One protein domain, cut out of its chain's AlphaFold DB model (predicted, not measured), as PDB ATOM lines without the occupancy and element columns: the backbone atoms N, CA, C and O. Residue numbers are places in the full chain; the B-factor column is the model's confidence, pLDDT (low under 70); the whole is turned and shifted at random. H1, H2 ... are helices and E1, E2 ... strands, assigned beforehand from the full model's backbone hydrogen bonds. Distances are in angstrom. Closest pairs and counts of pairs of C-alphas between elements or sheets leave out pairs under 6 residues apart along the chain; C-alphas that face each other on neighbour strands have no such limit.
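AT A GLANCE: This is residues 30 to 111 of the 121 residues of a protein of Clostridiales bacterium (UniProt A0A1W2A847). Two small sheets stand apart on opposite sides of a loose frame: a strongly twisted sheet of three strands, E1, E2 and E3, and a two-stranded ribbon of E4 and E5. The long loop of residues 60 to 73 joins them past one end of the strands, and the short helix H1 with the loop of residues 90 to 105 lies toward the other end. The printed part has 82 residues, with one named helix and five named strands in the order E1 E2 E3 E4 H1 E5; the sheets run E1 - E2 - E3 and E4 - E5, both antiparallel. The class is mostly strand, but under half of the residues are in named elements. The whole is only just loose, close to compact, with a radius of gyration of the C-alphas of 14.4 A and spans of 36 by 34 by 20 A.

HOW THE PARTS SIT: The larger sheet is a meander, each strand the antiparallel neighbour of the one before: E1, residues 31 to 37, E2, residues 42 to 47, and E3, residues 55 to 59. E1 and E2 form a hairpin at 159 degrees between directions, with N 32 and O 46 within hydrogen-bond range at 2.8 A. E2 and E3 form a second hairpin, at 134 degrees, with N 43 and O 58 within range at 2.8 A. E1 and E3 are the edge strands. In the other sheet, E4, residues 74 to 78, and E5, residues 106 to 110, are antiparallel at 159 degrees; N 77 and O 107 are within range at 2.9 A, and the C-alphas of Cys 74 and Val 110, which face each other, are 4.2 A apart. E4 and E5 are both apart from E1, E2 and E3, with no C-alphas within 8 A. H1, residues 84 to 89, is not on the three-stranded sheet, with 1 pair of C-alphas within 10 A. In H1 each O i to N i+4 pair is within hydrogen-bond range.

IN THESE COORDINATES: E1 begins at C-alpha 31, (-37.038, -45.093, -1.612), and is 16.6 A long; E2 is 15.2 A and E3 10.5 A. E4, 12.9 A long, begins at C-alpha 74, (-42.536, -63.253, 5.776). H1 is 8.8 A long. E5, 12.9 A, ends at C-alpha 110, (-42.588, -62.572, 1.584).

THE WHOLE: The C-alphas of Gly 39 and Gly 98, the two farthest apart, are 39.3 A apart. The printed part has no cut. The links E3 to E4, 14 residues, and H1 to E5, 16 residues, are long; E1 to E2 and E4 to H1 are tight. The mean pLDDT of the printed part is 89.7, and no printed residue is under 70.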
ATOM      1  N   PRO A  30     -38.337 -46.484   2.848       90.56
ATOM      2  CA  PRO A  30     -38.802 -46.475   1.473       90.56
ATOM      3  C   PRO A  30     -37.929 -45.558   0.610       90.56
ATOM      4  O   PRO A  30     -37.371 -44.564   1.075       90.56
ATOM      5  N   GLY A  31     -37.812 -45.884  -0.670       92.06
ATOM      6  CA  GLY A  31     -37.038 -45.093  -1.612       92.06
ATOM      7  C   GLY A  31     -37.493 -45.325  -3.041       92.06
ATOM      8  O   GLY A  31     -38.139 -46.326  -3.351       92.06
ATOM      9  N   THR A  32     -37.137 -44.384  -3.904       93.56
ATOM     10  CA  THR A  32     -37.474 -44.405  -5.324       93.56
ATOM     11  C   THR A  32     -36.233 -44.752  -6.130       93.56
ATOM     12  O   THR A  32     -35.169 -44.165  -5.925       93.56
ATOM     13  N   VAL A  33     -36.366 -45.711  -7.047       94.56
ATOM     14  CA  VAL A  33     -35.317 -46.042  -8.018       94.56
ATOM     15  C   VAL A  33     -35.224 -44.909  -9.037       94.56
ATOM     16  O   VAL A  33     -36.185 -44.649  -9.755       94.56
ATOM     17  N   GLU A  34     -34.072 -44.249  -9.103       95.25
ATOM     18  CA  GLU A  34     -33.772 -43.205 -10.091       95.25
ATOM     19  C   GLU A  34     -33.184 -43.818 -11.362       95.25
ATOM     20  O   GLU A  34     -33.622 -43.534 -12.476       95.25
ATOM     21  N   THR A  35     -32.201 -44.702 -11.195       97.00
ATOM     22  CA  THR A  35     -31.544 -45.422 -12.288       97.00
ATOM     23  C   THR A  35     -31.260 -46.866 -11.880       97.00
ATOM     24  O   THR A  35     -31.119 -47.169 -10.695       97.00
ATOM     25  N   PHE A  36     -31.187 -47.771 -12.861       96.94
ATOM     26  CA  PHE A  36     -30.843 -49.181 -12.665       96.94
ATOM     27  C   PHE A  36     -29.815 -49.630 -13.707       96.94
ATOM     28  O   PHE A  36     -30.024 -49.449 -14.909       96.94
ATOM     29  N   ASP A  37     -28.721 -50.234 -13.244       94.94
ATOM     30  CA  ASP A  37     -27.697 -50.872 -14.069       94.94
ATOM     31  C   ASP A  37     -27.901 -52.401 -14.037       94.94
ATOM     32  O   ASP A  37     -27.501 -53.061 -13.069       94.94
ATOM     33  N   PRO A  38     -28.492 -53.004 -15.086       93.50
ATOM     34  CA  PRO A  38     -28.709 -54.448 -15.138       93.50
ATOM     35  C   PRO A  38     -27.410 -55.251 -15.284       93.50
ATOM     36  O   PRO A  38     -27.394 -56.433 -14.949       93.50
ATOM     37  N   GLY A  39     -26.325 -54.640 -15.776       95.25
ATOM     38  CA  GLY A  39     -25.024 -55.297 -15.895       95.25
ATOM     39  C   GLY A  39     -24.344 -55.484 -14.539       95.25
ATOM     40  O   GLY A  39     -23.620 -56.460 -14.347       95.25
ATOM     41  N   LYS A  40     -24.604 -54.575 -13.592       92.38
ATOM     42  CA  LYS A  40     -24.097 -54.642 -12.211       92.38
ATOM     43  C   LYS A  40     -25.110 -55.173 -11.200       92.38
ATOM     44  O   LYS A  40     -24.713 -55.580 -10.112       92.38
ATOM     45  N   GLY A  41     -26.400 -55.160 -11.533       93.00
ATOM     46  CA  GLY A  41     -27.470 -55.473 -10.585       93.00
ATOM     47  C   GLY A  41     -27.612 -54.418  -9.482       93.00
ATOM     48  O   GLY A  41     -27.975 -54.758  -8.355       93.00
ATOM     49  N   THR A  42     -27.302 -53.154  -9.784       95.38
ATOM     50  CA  THR A  42     -27.331 -52.043  -8.822       95.38
ATOM     51  C   THR A  42     -28.229 -50.900  -9.283       95.38
ATOM     52  O   THR A  42     -28.507 -50.751 -10.471       95.38
ATOM     53  N   ALA A  43     -28.691 -50.086  -8.337       96.94
ATOM     54  CA  ALA A  43     -29.522 -48.917  -8.590       96.94
ATOM     55  C   ALA A  43     -29.019 -47.676  -7.847       96.94
ATOM     56  O   ALA A  43     -28.363 -47.767  -6.804       96.94
ATOM     57  N   GLU A  44     -29.381 -46.509  -8.371       97.81
ATOM     58  CA  GLU A  44     -29.382 -45.270  -7.601       97.81
ATOM     59  C   GLU A  44     -30.757 -45.100  -6.951       97.81
ATOM     60  O   GLU A  44     -31.781 -45.113  -7.638       97.81
ATOM     61  N   ILE A  45     -30.786 -44.969  -5.624       96.19
ATOM     62  CA  ILE A  45     -32.017 -44.896  -4.830       96.19
ATOM     63  C   ILE A  45     -32.092 -43.543  -4.134       96.19
ATOM     64  O   ILE A  45     -31.186 -43.178  -3.379       96.19
ATOM     65  N   ARG A  46     -33.191 -42.816  -4.343       95.06
ATOM     66  CA  ARG A  46     -33.532 -41.624  -3.562       95.06
ATOM     67  C   ARG A  46     -34.367 -42.034  -2.347       95.06
ATOM     68  O   ARG A  46     -35.488 -42.504  -2.544       95.06
ATOM     69  N   PRO A  47     -33.865 -41.879  -1.111       93.19
ATOM     70  CA  PRO A  47     -34.655 -42.184   0.077       93.19
ATOM     71  C   PRO A  47     -35.869 -41.256   0.182       93.19
ATOM     72  O   PRO A  47     -35.767 -40.066  -0.108       93.19
ATOM     73  N   ALA A  48     -37.013 -41.784   0.618       90.56
ATOM     74  CA  ALA A  48     -38.269 -41.044   0.739       90.56
ATOM     75  C   ALA A  48     -38.355 -40.212   2.036       90.56
ATOM     76  O   ALA A  48     -39.423 -40.058   2.621       90.56
ATOM     77  N   ALA A  49     -37.221 -39.673   2.486       87.25
ATOM     78  CA  ALA A  49     -37.126 -38.741   3.600       87.25
ATOM     79  C   ALA A  49     -36.138 -37.621   3.258       87.25
ATOM     80  O   ALA A  49     -35.129 -37.832   2.578       87.25
ATOM     81  N   SER A  50     -36.420 -36.416   3.742       84.75
ATOM     82  CA  SER A  50     -35.539 -35.261   3.587       84.75
ATOM     83  C   SER A  50     -34.209 -35.425   4.336       84.75
ATOM     84  O   SER A  50     -34.083 -36.162   5.314       84.75
ATOM     85  N   GLY A  51     -33.181 -34.716   3.863       87.44
ATOM     86  CA  GLY A  51     -31.859 -34.700   4.498       87.44
ATOM     87  C   GLY A  51     -30.965 -35.899   4.169       87.44
ATOM     88  O   GLY A  51     -29.811 -35.913   4.597       87.44
ATOM     89  N   PHE A  52     -31.443 -36.862   3.378       90.00
ATOM     90  CA  PHE A  52     -30.643 -37.991   2.909       90.00
ATOM     91  C   PHE A  52     -30.053 -37.740   1.514       90.00
ATOM     92  O   PHE A  52     -30.723 -37.168   0.649       90.00
ATOM     93  N   PRO A  53     -28.801 -38.163   1.259       93.62
ATOM     94  CA  PRO A  53     -28.215 -38.091  -0.071       93.62
ATOM     95  C   PRO A  53     -28.817 -39.154  -1.001       93.62
ATOM     96  O   PRO A  53     -29.385 -40.151  -0.555       93.62
ATOM     97  N   LEU A  54     -28.613 -38.977  -2.309       95.38
ATOM     98  CA  LEU A  54     -28.827 -40.050  -3.280       95.38
ATOM     99  C   LEU A  54     -27.888 -41.222  -2.958       95.38
ATOM    100  O   LEU A  54     -26.667 -41.040  -2.916       95.38
ATOM    101  N   LEU A  55     -28.450 -42.415  -2.763       95.44
ATOM    102  CA  LEU A  55     -27.688 -43.637  -2.527       95.44
ATOM    103  C   LEU A  55     -27.276 -44.227  -3.875       95.44
ATOM    104  O   LEU A  55     -28.121 -44.398  -4.749       95.44
ATOM    105  N   ARG A  56     -25.991 -44.533  -4.054       96.62
ATOM    106  CA  ARG A  56     -25.443 -45.044  -5.318       96.62
ATOM    107  C   ARG A  56     -24.996 -46.487  -5.180       96.62
ATOM    108  O   ARG A  56     -24.611 -46.909  -4.093       96.62
ATOM    109  N   ASP A  57     -25.029 -47.199  -6.303       94.31
ATOM    110  CA  ASP A  57     -24.593 -48.591  -6.415       94.31
ATOM    111  C   ASP A  57     -25.276 -49.528  -5.397       94.31
ATOM    112  O   ASP A  57     -24.674 -50.482  -4.903       94.31
ATOM    113  N   VAL A  58     -26.553 -49.271  -5.084       93.38
ATOM    114  CA  VAL A  58     -27.336 -50.080  -4.142       93.38
ATOM    115  C   VAL A  58     -27.704 -51.408  -4.810       93.38
ATOM    116  O   VAL A  58     -28.376 -51.381  -5.842       93.38
ATOM    117  N   PRO A  59     -27.313 -52.574  -4.260       89.00
ATOM    118  CA  PRO A  59     -27.702 -53.865  -4.819       89.00
ATOM    119  C   PRO A  59     -29.220 -54.045  -4.806       89.00
ATOM    120  O   PRO A  59     -29.872 -53.809  -3.788       89.00
ATOM    121  N   VAL A  60     -29.780 -54.498  -5.927       91.31
ATOM    122  CA  VAL A  60     -31.230 -54.676  -6.063       91.31
ATOM    123  C   VAL A  60     -31.603 -56.139  -5.854       91.31
ATOM    124  O   VAL A  60     -31.160 -57.025  -6.584       91.31
ATOM    125  N   PHE A  61     -32.480 -56.397  -4.885       86.75
ATOM    126  CA  PHE A  61     -33.179 -57.674  -4.782       86.75
ATOM    127  C   PHE A  61     -34.443 -57.637  -5.652       86.75
ATOM    128  O   PHE A  61     -35.360 -56.866  -5.382       86.75
ATOM    129  N   MET A  62     -34.500 -58.479  -6.687       82.69
ATOM    130  CA  MET A  62     -35.693 -58.674  -7.518       82.69
ATOM    131  C   MET A  62     -36.296 -60.050  -7.217       82.69
ATOM    132  O   MET A  62     -35.760 -61.055  -7.695       82.69
ATOM    133  N   PRO A  63     -37.371 -60.145  -6.415       73.06
ATOM    134  CA  PRO A  63     -38.024 -61.423  -6.186       73.06
ATOM    135  C   PRO A  63     -38.634 -61.947  -7.491       73.06
ATOM    136  O   PRO A  63     -39.172 -61.190  -8.301       73.06
ATOM    137  N   VAL A  64     -38.574 -63.263  -7.684       76.44
ATOM    138  CA  VAL A  64     -39.368 -63.929  -8.723       76.44
ATOM    139  C   VAL A  64     -40.859 -63.770  -8.401       76.44
ATOM    140  O   VAL A  64     -41.210 -63.759  -7.217       76.44
ATOM    141  N   PRO A  65     -41.747 -63.659  -9.409       74.00
ATOM    142  CA  PRO A  65     -43.181 -63.548  -9.169       74.00
ATOM    143  C   PRO A  65     -43.665 -64.703  -8.292       74.00
ATOM    144  O   PRO A  65     -43.460 -65.872  -8.626       74.00
ATOM    145  N   PHE A  66     -44.288 -64.375  -7.165       76.31
ATOM    146  CA  PHE A  66     -44.872 -65.344  -6.250       76.31
ATOM    147  C   PHE A  66     -46.216 -64.796  -5.744       76.31
ATOM    148  O   PHE A  66     -46.376 -63.586  -5.580       76.31
ATOM    149  N   GLU A  67     -47.192 -65.681  -5.553       84.25
ATOM    150  CA  GLU A  67     -48.513 -65.324  -5.033       84.25
ATOM    151  C   GLU A  67     -48.504 -65.349  -3.503       84.25
ATOM    152  O   GLU A  67     -48.129 -66.357  -2.904       84.25
ATOM    153  N   VAL A  68     -48.933 -64.247  -2.883       86.75
ATOM    154  CA  VAL A  68     -49.033 -64.106  -1.425       86.75
ATOM    155  C   VAL A  68     -50.359 -64.707  -0.950       86.75
ATOM    156  O   VAL A  68     -51.424 -64.185  -1.279       86.75
ATOM    157  N   ASN A  69     -50.302 -65.756  -0.130       87.44
ATOM    158  CA  ASN A  69     -51.466 -66.443   0.430       87.44
ATOM    159  C   ASN A  69     -51.528 -66.334   1.968       87.44
ATOM    160  O   ASN A  69     -50.490 -66.253   2.636       87.44
ATOM    161  N   PRO A  70     -52.728 -66.380   2.585       90.31
ATOM    162  CA  PRO A  70     -52.847 -66.486   4.037       90.31
ATOM    163  C   PRO A  70     -52.075 -67.696   4.586       90.31
ATOM    164  O   PRO A  70     -52.300 -68.830   4.171       90.31
ATOM    165  N   GLY A  71     -51.190 -67.454   5.556       85.81
ATOM    166  CA  GLY A  71     -50.338 -68.484   6.163       85.81
ATOM    167  C   GLY A  71     -48.906 -68.545   5.620       85.81
ATOM    168  O   GLY A  71     -48.088 -69.269   6.196       85.81
ATOM    169  N   ASP A  72     -48.579 -67.771   4.583       87.44
ATOM    170  CA  ASP A  72     -47.206 -67.642   4.095       87.44
ATOM    171  C   ASP A  72     -46.287 -66.968   5.122       87.44
ATOM    172  O   ASP A  72     -46.689 -66.095   5.894       87.44
ATOM    173  N   ALA A  73     -45.018 -67.379   5.124       86.56
ATOM    174  CA  ALA A  73     -44.003 -66.782   5.979       86.56
ATOM    175  C   ALA A  73     -43.415 -65.514   5.343       86.56
ATOM    176  O   ALA A  73     -43.117 -65.474   4.145       86.56
ATOM    177  N   CYS A  74     -43.174 -64.501   6.174       89.88
ATOM    178  CA  CYS A  74     -42.536 -63.253   5.776       89.88
ATOM    179  C   CYS A  74     -41.504 -62.781   6.811       89.88
ATOM    180  O   CYS A  74     -41.567 -63.140   7.989       89.88
ATOM    181  N   LEU A  75     -40.551 -61.973   6.355       89.94
ATOM    182  CA  LEU A  75     -39.696 -61.146   7.195       89.94
ATOM    183  C   LEU A  75     -40.319 -59.753   7.273       89.94
ATOM    184  O   LEU A  75     -40.513 -59.105   6.246       89.94
ATOM    185  N   VAL A  76     -40.612 -59.295   8.486       91.50
ATOM    186  CA  VAL A  76     -41.105 -57.938   8.736       91.50
ATOM    187  C   VAL A  76     -39.925 -57.036   9.078       91.50
ATOM    188  O   VAL A  76     -39.086 -57.402   9.901       91.50
ATOM    189  N   VAL A  77     -39.868 -55.861   8.453       93.75
ATOM    190  CA  VAL A  77     -38.835 -54.847   8.683       93.75
ATOM    191  C   VAL A  77     -39.509 -53.521   9.019       93.75
ATOM    192  O   VAL A  77     -40.412 -53.097   8.304       93.75
ATOM    193  N   PHE A  78     -39.079 -52.878  10.103       93.31
ATOM    194  CA  PHE A  78     -39.626 -51.600  10.563       93.31
ATOM    195  C   PHE A  78     -38.814 -50.434  10.014       93.31
ATOM    196  O   PHE A  78     -37.590 -50.519   9.923       93.31
ATOM    197  N   ALA A  79     -39.507 -49.360   9.650       92.75
ATOM    198  CA  ALA A  79     -38.913 -48.177   9.062       92.75
ATOM    199  C   ALA A  79     -38.288 -47.255  10.119       92.75
ATOM    200  O   ALA A  79     -38.784 -47.105  11.241       92.75
ATOM    201  N   ASP A  80     -37.225 -46.569   9.714       91.12
ATOM    202  CA  ASP A  80     -36.515 -45.589  10.535       91.12
ATOM    203  C   ASP A  80     -37.389 -44.370  10.852       91.12
ATOM    204  O   ASP A  80     -37.253 -43.754  11.911       91.12
ATOM    205  N   TYR A  81     -38.283 -44.025   9.925       90.62
ATOM    206  CA  TYR A  81     -39.199 -42.893   9.978       90.62
ATOM    207  C   TYR A  81     -40.621 -43.350   9.678       90.62
ATOM    208  O   TYR A  81     -40.841 -44.403   9.083       90.62
ATOM    209  N   ASP A  82     -41.572 -42.510  10.066       91.00
ATOM    210  CA  ASP A  82     -42.957 -42.617   9.632       91.00
ATOM    211  C   ASP A  82     -43.071 -42.709   8.097       91.00
ATOM    212  O   ASP A  82     -42.385 -41.991   7.365       91.00
ATOM    213  N   THR A  83     -43.931 -43.616   7.626       92.12
ATOM    214  CA  THR A  83     -44.105 -43.934   6.199       92.12
ATOM    215  C   THR A  83     -45.397 -43.389   5.588       92.12
ATOM    216  O   THR A  83     -45.616 -43.569   4.391       92.12
ATOM    217  N   ASP A  84     -46.224 -42.683   6.366       91.06
ATOM    218  CA  ASP A  84     -47.575 -42.250   5.991       91.06
ATOM    219  C   ASP A  84     -47.561 -41.366   4.736       91.06
ATOM    220  O   ASP A  84     -48.376 -41.551   3.834       91.06
ATOM    221  N   ALA A  85     -46.627 -40.407   4.661       88.56
ATOM    222  CA  ALA A  85     -46.501 -39.534   3.492       88.56
ATOM    223  C   ALA A  85     -46.199 -40.351   2.235       88.56
ATOM    224  O   ALA A  85     -46.973 -40.314   1.283       88.56
ATOM    225  N   TRP A  86     -45.127 -41.143   2.273       90.81
ATOM    226  CA  TRP A  86     -44.701 -41.957   1.141       90.81
ATOM    227  C   TRP A  86     -45.786 -42.946   0.689       90.81
ATOM    228  O   TRP A  86     -45.985 -43.113  -0.510       90.81
ATOM    229  N   GLN A  87     -46.524 -43.566   1.614       89.56
ATOM    230  CA  GLN A  87     -47.623 -44.468   1.256       89.56
ATOM    231  C   GLN A  87     -48.765 -43.753   0.520       89.56
ATOM    232  O   GLN A  87     -49.421 -44.363  -0.321       89.56
ATOM    233  N   GLU A  88     -49.012 -42.477   0.827       88.12
ATOM    234  CA  GLU A  88     -50.088 -41.700   0.210       88.12
ATOM    235  C   GLU A  88     -49.691 -41.098  -1.143       88.12
ATOM    236  O   GLU A  88     -50.472 -41.164  -2.091       88.12
ATOM    237  N   ASN A  89     -48.504 -40.490  -1.239       84.38
ATOM    238  CA  ASN A  89     -48.108 -39.696  -2.408       84.38
ATOM    239  C   ASN A  89     -46.852 -40.205  -3.133       84.38
ATOM    240  O   ASN A  89     -46.586 -39.773  -4.252       84.38
ATOM    241  N   GLY A  90     -46.087 -41.122  -2.535       83.50
ATOM    242  CA  GLY A  90     -44.824 -41.619  -3.091       83.50
ATOM    243  C   GLY A  90     -43.708 -40.570  -3.164       83.50
ATOM    244  O   GLY A  90     -42.682 -40.814  -3.801       83.50
ATOM    245  N   GLU A  91     -43.886 -39.403  -2.544       77.31
ATOM    246  CA  GLU A  91     -42.957 -38.281  -2.649       77.31
ATOM    247  C   GLU A  91     -41.895 -38.318  -1.548       77.31
ATOM    248  O   GLU A  91     -42.099 -38.821  -0.443       77.31
ATOM    249  N   THR A  92     -40.734 -37.738  -1.846       82.38
ATOM    250  CA  THR A  92     -39.718 -37.442  -0.832       82.38
ATOM    251  C   THR A  92     -40.111 -36.177  -0.077       82.38
ATOM    252  O   THR A  92     -40.374 -35.149  -0.700       82.38
ATOM    253  N   GLY A  93     -40.090 -36.213   1.255       85.12
ATOM    254  CA  GLY A  93     -40.432 -35.047   2.066       85.12
ATOM    255  C   GLY A  93     -40.083 -35.202   3.540       85.12
ATOM    256  O   GLY A  93     -39.434 -36.165   3.949       85.12
ATOM    257  N   GLU A  94     -40.508 -34.218   4.331       87.25
ATOM    258  CA  GLU A  94     -40.436 -34.304   5.788       87.25
ATOM    259  C   GLU A  94     -41.411 -35.379   6.303       87.25
ATOM    260  O   GLU A  94     -42.561 -35.427   5.847       87.25
ATOM    261  N   PRO A  95     -40.997 -36.210   7.275       85.44
ATOM    262  CA  PRO A  95     -41.899 -37.117   7.980       85.44
ATOM    263  C   PRO A  95     -43.083 -36.350   8.584       85.44
ATOM    264  O   PRO A  95     -42.915 -35.261   9.139       85.44
ATOM    265  N   ARG A  96     -44.289 -36.922   8.536       88.25
ATOM    266  CA  ARG A  96     -45.503 -36.296   9.096       88.25
ATOM    267  C   ARG A  96     -45.522 -36.320  10.613       88.25
ATOM    268  O   ARG A  96     -46.251 -35.554  11.243       88.25
ATOM    269  N   SER A  97     -44.740 -37.206  11.213       90.44
ATOM    270  CA  SER A  97     -44.630 -37.323  12.657       90.44
ATOM    271  C   SER A  97     -43.199 -37.589  13.114       90.44
ATOM    272  O   SER A  97     -42.335 -38.020  12.357       90.44
ATOM    273  N   GLY A  98     -42.951 -37.381  14.408       88.75
ATOM    274  CA  GLY A  98     -41.684 -37.735  15.050       88.75
ATOM    275  C   GLY A  98     -41.525 -39.230  15.355       88.75
ATOM    276  O   GLY A  98     -40.663 -39.574  16.166       88.75
ATOM    277  N   ARG A  99     -42.367 -40.112  14.790       89.50
ATOM    278  CA  ARG A  99     -42.272 -41.562  15.012       89.50
ATOM    279  C   ARG A  99     -40.963 -42.095  14.429       89.50
ATOM    280  O   ARG A  99     -40.538 -41.694  13.350       89.50
ATOM    281  N   ARG A 100     -40.332 -42.999  15.176       91.06
ATOM    282  CA  ARG A 100     -39.072 -43.668  14.833       91.06
ATOM    283  C   ARG A 100     -39.183 -45.131  15.224       91.06
ATOM    284  O   ARG A 100     -39.593 -45.392  16.356       91.06
ATOM    285  N   HIS A 101     -38.813 -46.051  14.330       91.06
ATOM    286  CA  HIS A 101     -38.812 -47.500  14.600       91.06
ATOM    287  C   HIS A 101     -40.154 -48.005  15.167       91.06
ATOM    288  O   HIS A 101     -40.207 -48.799  16.107       91.06
ATOM    289  N   SER A 102     -41.257 -47.460  14.649       92.06
ATOM    290  CA  SER A 102     -42.618 -47.709  15.131       92.06
ATOM    291  C   SER A 102     -43.184 -48.993  14.528       92.06
ATOM    292  O   SER A 102     -42.988 -49.272  13.350       92.06
ATOM    293  N   LEU A 103     -43.968 -49.745  15.309       91.81
ATOM    294  CA  LEU A 103     -44.645 -50.956  14.821       91.81
ATOM    295  C   LEU A 103     -45.678 -50.671  13.719       91.81
ATOM    296  O   LEU A 103     -46.069 -51.589  13.003       91.81
ATOM    297  N   SER A 104     -46.129 -49.421  13.597       91.25
ATOM    298  CA  SER A 104     -47.065 -48.983  12.556       91.25
ATOM    299  C   SER A 104     -46.401 -48.759  11.197       91.25
ATOM    300  O   SER A 104     -47.097 -48.721  10.191       91.25
ATOM    301  N   ASP A 105     -45.076 -48.619  11.164       92.12
ATOM    302  CA  ASP A 105     -44.314 -48.230   9.983       92.12
ATOM    303  C   ASP A 105     -43.442 -49.425   9.558       92.12
ATOM    304  O   ASP A 105     -42.286 -49.540   9.961       92.12
ATOM    305  N   ALA A 106     -44.021 -50.383   8.821       92.75
ATOM    306  CA  ALA A 106     -43.378 -51.665   8.516       92.75
ATOM    307  C   ALA A 106     -43.593 -52.150   7.073       92.75
ATOM    308  O   ALA A 106     -44.628 -51.904   6.456       92.75
ATOM    309  N   PHE A 107     -42.629 -52.926   6.578       92.00
ATOM    310  CA  PHE A 107     -42.648 -53.619   5.290       92.00
ATOM    311  C   PHE A 107     -42.568 -55.131   5.499       92.00
ATOM    312  O   PHE A 107     -41.913 -55.602   6.432       92.00
ATOM    313  N   ALA A 108     -43.190 -55.905   4.609       90.94
ATOM    314  CA  ALA A 108     -43.122 -57.362   4.623       90.94
ATOM    315  C   ALA A 108     -42.405 -57.887   3.373       90.94
ATOM    316  O   ALA A 108     -42.864 -57.695   2.249       90.94
ATOM    317  N   PHE A 109     -41.306 -58.609   3.581       88.50
ATOM    318  CA  PHE A 109     -40.654 -59.414   2.557       88.50
ATOM    319  C   PHE A 109     -41.202 -60.834   2.638       88.50
ATOM    320  O   PHE A 109     -40.990 -61.534   3.627       88.50
ATOM    321  N   VAL A 110     -41.926 -61.264   1.613       86.88
ATOM    322  CA  VAL A 110     -42.588 -62.572   1.584       86.88
ATOM    323  C   VAL A 110     -41.866 -63.499   0.597       86.88
ATOM    324  O   VAL A 110     -41.207 -63.028  -0.329       86.88
ATOM    325  N   GLY A 111     -41.938 -64.814   0.823       77.19
ATOM    326  CA  GLY A 111     -41.260 -65.827  -0.003       77.19
ATOM    327  C   GLY A 111     -40.177 -66.626   0.732       77.19
ATOM    328  O   GLY A 111     -39.500 -67.463   0.131       77.19
TER     329      GLY A 111